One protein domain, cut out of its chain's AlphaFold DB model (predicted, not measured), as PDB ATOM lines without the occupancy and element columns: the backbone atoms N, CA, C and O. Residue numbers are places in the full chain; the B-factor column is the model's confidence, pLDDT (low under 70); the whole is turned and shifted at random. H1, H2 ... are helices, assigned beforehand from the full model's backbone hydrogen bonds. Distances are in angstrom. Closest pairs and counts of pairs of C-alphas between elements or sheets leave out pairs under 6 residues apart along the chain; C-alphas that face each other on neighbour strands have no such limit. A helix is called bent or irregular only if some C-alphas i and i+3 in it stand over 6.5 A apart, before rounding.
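AT A GLANCE: This is residues 2 to 47 of the 120 residues of an uncharacterized protein of Porticoccaceae bacterium (UniProt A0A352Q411). With little regular structure, this is one helix, H1, through the middle of a small body of loops, with a short helical turn, H2, packed on it; residues 2 to 18 make a wide loop before H1, and the long link folds back to bring H2 to it. The 46 printed residues hold H1, then H2, and no named strand. The class is all helix, with only 15 residues in named elements. It is compact, radius of gyration of the C-alphas 9.6 A, and rounded, spanning 24 by 19 by 15 A.

HOW THE PARTS SIT: Start at H1, residues 19 to 29, and look for H2, residues 41 to 44: they touch, their closest C-alphas, of Cys 21 and Gly 41, being 5.4 A apart. In H1, 5 of 7 O i to N i+4 pairs are within hydrogen-bond range; H2 is too short for one.

IN THESE COORDINATES: Find C-alpha 19 at (-26.291, 46.671, -32.934); H1 runs 15.2 A to C-alpha 29. It is neither bent nor irregular, but only just: C-alphas 20 and 23 are 6.1 A apart. H2 ends at C-alpha 44, (-31.502, 41.508, -24.511).

THE WHOLE: The farthest C-alphas, of Asn 5 and Asn 47, are 25.5 A apart. The printed part has no cut; H1 to H2 is a long link. Residues 2 to 10 have pLDDT under 70.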
ATOM      1  N   LYS A   2     -36.099  51.333 -33.766       51.72
ATOM      2  CA  LYS A   2     -34.900  51.980 -34.321       51.72
ATOM      3  C   LYS A   2     -34.082  50.860 -34.956       51.72
ATOM      4  O   LYS A   2     -33.379  50.149 -34.249       51.72
ATOM      5  N   TYR A   3     -34.276  50.637 -36.249       58.28
ATOM      6  CA  TYR A   3     -33.431  49.720 -37.005       58.28
ATOM      7  C   TYR A   3     -32.004  50.291 -36.992       58.28
ATOM      8  O   TYR A   3     -31.826  51.486 -37.241       58.28
ATOM      9  N   GLY A   4     -31.015  49.478 -36.611       62.00
ATOM     10  CA  GLY A   4     -29.600  49.839 -36.739       62.00
ATOM     11  C   GLY A   4     -29.204  50.085 -38.203       62.00
ATOM     12  O   GLY A   4     -30.009  49.910 -39.116       62.00
ATOM     13  N   ASN A   5     -27.955  50.477 -38.434       66.69
ATOM     14  CA  ASN A   5     -27.359  50.602 -39.767       66.69
ATOM     15  C   ASN A   5     -27.135  49.239 -40.467       66.69
ATOM     16  O   ASN A   5     -26.812  49.219 -41.652       66.69
ATOM     17  N   GLY A   6     -27.333  48.119 -39.763       66.25
ATOM     18  CA  GLY A   6     -27.289  46.768 -40.332       66.25
ATOM     19  C   GLY A   6     -25.908  46.111 -40.303       66.25
ATOM     20  O   GLY A   6     -25.789  44.949 -40.685       66.25
ATOM     21  N   ALA A   7     -24.879  46.802 -39.815       66.19
ATOM     22  CA  ALA A   7     -23.572  46.230 -39.539       66.19
ATOM     23  C   ALA A   7     -23.419  46.004 -38.034       66.19
ATOM     24  O   ALA A   7     -23.534  46.938 -37.255       66.19
ATOM     25  N   ILE A   8     -23.097  44.787 -37.589       67.50
ATOM     26  CA  ILE A   8     -22.720  44.595 -36.182       67.50
ATOM     27  C   ILE A   8     -21.244  44.966 -36.030       67.50
ATOM     28  O   ILE A   8     -20.353  44.122 -36.118       67.50
ATOM     29  N   ALA A   9     -20.993  46.264 -35.870       59.44
ATOM     30  CA  ALA A   9     -19.669  46.801 -35.601       59.44
ATOM     31  C   ALA A   9     -19.435  46.865 -34.083       59.44
ATOM     32  O   ALA A   9     -20.101  47.617 -33.374       59.44
ATOM     33  N   GLY A  10     -18.465  46.102 -33.575       60.56
ATOM     34  CA  GLY A  10     -18.008  46.213 -32.186       60.56
ATOM     35  C   GLY A  10     -18.346  45.034 -31.271       60.56
ATOM     36  O   GLY A  10     -18.780  43.975 -31.705       60.56
ATOM     37  N   SER A  11     -18.017  45.234 -29.990       71.25
ATOM     38  CA  SER A  11     -17.775  44.201 -28.977       71.25
ATOM     39  C   SER A  11     -19.045  43.544 -28.386       71.25
ATOM     40  O   SER A  11     -20.020  43.246 -29.069       71.25
ATOM     41  N   THR A  12     -19.015  43.247 -27.095       78.00
ATOM     42  CA  THR A  12     -20.067  42.594 -26.315       78.00
ATOM     43  C   THR A  12     -21.316  43.477 -26.218       78.00
ATOM     44  O   THR A  12     -21.175  44.696 -26.139       78.00
ATOM     45  N   CYS A  13     -22.515  42.892 -26.167       83.62
ATOM     46  CA  CYS A  13     -23.758  43.647 -25.979       83.62
ATOM     47  C   CYS A  13     -23.862  44.199 -24.544       83.62
ATOM     48  O   CYS A  13     -24.154  43.457 -23.601       83.62
ATOM     49  N   ASN A  14     -23.641  45.505 -24.375       81.94
ATOM     50  CA  ASN A  14     -23.602  46.166 -23.068       81.94
ATOM     51  C   ASN A  14     -24.623  47.301 -22.943       81.94
ATOM     52  O   ASN A  14     -25.240  47.447 -21.885       81.94
ATOM     53  N   ALA A  15     -24.822  48.095 -23.995       80.88
ATOM     54  CA  ALA A  15     -25.626  49.313 -23.944       80.88
ATOM     55  C   ALA A  15     -26.825  49.278 -24.900       80.88
ATOM     56  O   ALA A  15     -26.808  48.670 -25.971       80.88
ATOM     57  N   ALA A  16     -27.908  49.950 -24.507       75.56
ATOM     58  CA  ALA A  16     -29.079  50.086 -25.363       75.56
ATOM     59  C   ALA A  16     -28.727  50.882 -26.632       75.56
ATOM     60  O   ALA A  16     -28.100  51.936 -26.560       75.56
ATOM     61  N   GLY A  17     -29.161  50.384 -27.791       72.56
ATOM     62  CA  GLY A  17     -28.878  50.991 -29.096       72.56
ATOM     63  C   GLY A  17     -27.629  50.452 -29.797       72.56
ATOM     64  O   GLY A  17     -27.441  50.773 -30.967       72.56
ATOM     65  N   GLU A  18     -26.821  49.612 -29.139       79.75
ATOM     66  CA  GLU A  18     -25.765  48.851 -29.813       79.75
ATOM     67  C   GLU A  18     -26.375  47.787 -30.737       79.75
ATOM     68  O   GLU A  18     -27.315  47.074 -30.368       79.75
ATOM     69  N   GLU A  19     -25.821  47.646 -31.939       79.00
ATOM     70  CA  GLU A  19     -26.291  46.671 -32.934       79.00
ATOM     71  C   GLU A  19     -26.088  45.225 -32.471       79.00
ATOM     72  O   GLU A  19     -26.941  44.372 -32.725       79.00
ATOM     73  N   SER A  20     -25.038  44.985 -31.680       80.56
ATOM     74  CA  SER A  20     -24.775  43.726 -30.970       80.56
ATOM     75  C   SER A  20     -25.893  43.325 -30.001       80.56
ATOM     76  O   SER A  20     -26.056  42.142 -29.708       80.56
ATOM     77  N   CYS A  21     -26.687  44.284 -29.518       86.06
ATOM     78  CA  CYS A  21     -27.869  44.029 -28.696       86.06
ATOM     79  C   CYS A  21     -29.159  43.958 -29.517       86.06
ATOM     80  O   CYS A  21     -30.044  43.160 -29.205       86.06
ATOM     81  N   ALA A  22     -29.279  44.794 -30.554       86.62
ATOM     82  CA  ALA A  22     -30.491  44.911 -31.362       86.62
ATOM     83  C   ALA A  22     -30.833  43.618 -32.121       86.62
ATOM     84  O   ALA A  22     -32.015  43.304 -32.291       86.62
ATOM     85  N   ILE A  23     -29.819  42.835 -32.516       87.38
ATOM     86  CA  ILE A  23     -30.019  41.535 -33.170       87.38
ATOM     87  C   ILE A  23     -30.918  40.606 -32.346       87.38
ATOM     88  O   ILE A  23     -31.792  39.942 -32.898       87.38
ATOM     89  N   TRP A  24     -30.789  40.607 -31.019       91.50
ATOM     90  CA  TRP A  24     -31.586  39.732 -30.161       91.50
ATOM     91  C   TRP A  24     -33.062  40.120 -30.128       91.50
ATOM     92  O   TRP A  24     -33.928  39.248 -30.073       91.50
ATOM     93  N   SER A  25     -33.368  41.416 -30.172       90.44
ATOM     94  CA  SER A  25     -34.745  41.894 -30.302       90.44
ATOM     95  C   SER A  25     -35.318  41.487 -31.661       90.44
ATOM     96  O   SER A  25     -36.437  40.987 -31.722       90.44
ATOM     97  N   HIS A  26     -34.540  41.637 -32.741       88.75
ATOM     98  CA  HIS A  26     -34.967  41.262 -34.093       88.75
ATOM     99  C   HIS A  26     -35.302  39.769 -34.182       88.75
ATOM    100  O   HIS A  26     -36.406  39.422 -34.584       88.75
ATOM    101  N   LEU A  27     -34.412  38.884 -33.720       92.19
ATOM    102  CA  LEU A  27     -34.646  37.434 -33.750       92.19
ATOM    103  C   LEU A  27     -35.907  37.012 -32.975       92.19
ATOM    104  O   LEU A  27     -36.555  36.037 -33.351       92.19
ATOM    105  N   ARG A  28     -36.276  37.742 -31.912       94.75
ATOM    106  CA  ARG A  28     -37.521  37.503 -31.164       94.75
ATOM    107  C   ARG A  28     -38.755  38.033 -31.882       94.75
ATOM    108  O   ARG A  28     -39.767  37.343 -31.897       94.75
ATOM    109  N   TYR A  29     -38.685  39.222 -32.489       93.94
ATOM    110  CA  TYR A  29     -39.786  39.744 -33.309       93.94
ATOM    111  C   TYR A  29     -40.096  38.820 -34.494       93.94
ATOM    112  O   TYR A  29     -41.265  38.609 -34.799       93.94
ATOM    113  N   GLU A  30     -39.067  38.216 -35.094       94.44
ATOM    114  CA  GLU A  30     -39.201  37.229 -36.176       94.44
ATOM    115  C   GLU A  30     -39.598  35.822 -35.682       94.44
ATOM    116  O   GLU A  30     -39.792  34.910 -36.481       94.44
ATOM    117  N   GLY A  31     -39.700  35.608 -34.366       94.56
ATOM    118  CA  GLY A  31     -40.067  34.315 -33.781       94.56
ATOM    119  C   GLY A  31     -39.006  33.215 -33.915       94.56
ATOM    120  O   GLY A  31     -39.315  32.049 -33.681       94.56
ATOM    121  N   LEU A  32     -37.760  33.558 -34.266       94.38
ATOM    122  CA  LEU A  32     -36.649  32.603 -34.401       94.38
ATOM    123  C   LEU A  32     -36.097  32.149 -33.047       94.38
ATOM    124  O   LEU A  32     -35.607  31.029 -32.919       94.38
ATOM    125  N   ILE A  33     -36.173  33.013 -32.034       93.75
ATOM    126  CA  ILE A  33     -35.841  32.677 -30.645       93.75
ATOM    127  C   ILE A  33     -36.952  33.156 -29.709       93.75
ATOM    128  O   ILE A  33     -37.647  34.131 -29.992       93.75
ATOM    129  N   ALA A  34     -37.104  32.489 -28.566       93.19
ATOM    130  CA  ALA A  34     -38.099  32.851 -27.563       93.19
ATOM    131  C   ALA A  34     -37.681  34.067 -26.707       93.19
ATOM    132  O   ALA A  34     -36.500  34.410 -26.579       93.19
ATOM    133  N   GLY A  35     -38.670  34.679 -26.054       92.56
ATOM    134  CA  GLY A  35     -38.491  35.740 -25.060       92.56
ATOM    135  C   GLY A  35     -39.187  37.043 -25.437       92.56
ATOM    136  O   GLY A  35     -39.837  37.140 -26.474       92.56
ATOM    137  N   ASP A  36     -39.031  38.053 -24.586       94.19
ATOM    138  CA  ASP A  36     -39.612  39.378 -24.797       94.19
ATOM    139  C   ASP A  36     -38.796  40.175 -25.841       94.19
ATOM    140  O   ASP A  36     -37.629  40.504 -25.591       94.19
ATOM    141  N   PRO A  37     -39.372  40.501 -27.014       93.31
ATOM    142  CA  PRO A  37     -38.671  41.236 -28.065       93.31
ATOM    143  C   PRO A  37     -38.434  42.716 -27.722       93.31
ATOM    144  O   PRO A  37     -37.681  43.394 -28.423       93.31
ATOM    145  N   SER A  38     -39.050  43.240 -26.656       91.88
ATOM    146  CA  SER A  38     -38.864  44.622 -26.203       91.88
ATOM    147  C   SER A  38     -37.616  44.829 -25.337       91.88
ATOM    148  O   SER A  38     -37.234  45.974 -25.082       91.88
ATOM    149  N   GLN A  39     -36.938  43.750 -24.922       91.25
ATOM    150  CA  GLN A  39     -35.681  43.850 -24.182       91.25
ATOM    151  C   GLN A  39     -34.582  44.502 -25.025       91.25
ATOM    152  O   GLN A  39     -34.466  44.263 -26.226       91.25
ATOM    153  N   THR A  40     -33.757  45.327 -24.377       89.00
ATOM    154  CA  THR A  40     -32.667  46.089 -25.007       89.00
ATOM    155  C   THR A  40     -31.413  46.083 -24.130       89.00
ATOM    156  O   THR A  40     -31.459  45.705 -22.957       89.00
ATOM    157  N   GLY A  41     -30.278  46.502 -24.702       88.00
ATOM    158  CA  GLY A  41     -28.989  46.527 -24.006       88.00
ATOM    159  C   GLY A  41     -28.584  45.148 -23.486       88.00
ATOM    160  O   GLY A  41     -29.033  44.125 -24.000       88.00
ATOM    161  N   ALA A  42     -27.783  45.118 -22.421       89.50
ATOM    162  CA  ALA A  42     -27.296  43.886 -21.798       89.50
ATOM    163  C   ALA A  42     -28.398  42.873 -21.413       89.50
ATOM    164  O   ALA A  42     -28.114  41.675 -21.336       89.50
ATOM    165  N   ALA A  43     -29.631  43.335 -21.170       90.75
ATOM    166  CA  ALA A  43     -30.773  42.482 -20.847       90.75
ATOM    167  C   ALA A  43     -31.325  41.726 -22.068       90.75
ATOM    168  O   ALA A  43     -32.001  40.724 -21.893       90.75
ATOM    169  N   ALA A  44     -31.029  42.167 -23.295       92.00
ATOM    170  CA  ALA A  44     -31.502  41.508 -24.511       92.00
ATOM    171  C   ALA A  44     -30.794  40.169 -24.793       92.00
ATOM    172  O   ALA A  44     -31.315  39.352 -25.559       92.00
ATOM    173  N   ARG A  45     -29.621  39.939 -24.188       93.00
ATOM    174  CA  ARG A  45     -28.795  38.743 -24.397       93.00
ATOM    175  C   ARG A  45     -29.520  37.485 -23.907       93.00
ATOM    176  O   ARG A  45     -29.930  37.449 -22.748       93.00
ATOM    177  N   PRO A  46     -29.687  36.452 -24.746       94.31
ATOM    178  CA  PRO A  46     -30.270  35.199 -24.300       94.31
ATOM    179  C   PRO A  46     -29.273  34.379 -23.471       94.31
ATOM    180  O   PRO A  46     -28.054  34.473 -23.634       94.31
ATOM    181  N   ASN A  47     -29.805  33.523 -22.601       94.81
ATOM    182  CA  ASN A  47     -29.028  32.500 -21.912       94.81
ATOM    183  C   ASN A  47     -28.953  31.220 -22.749       94.81
ATOM    184  O   ASN A  47     -29.913  30.858 -23.431       94.81
TER     185      ASN A  47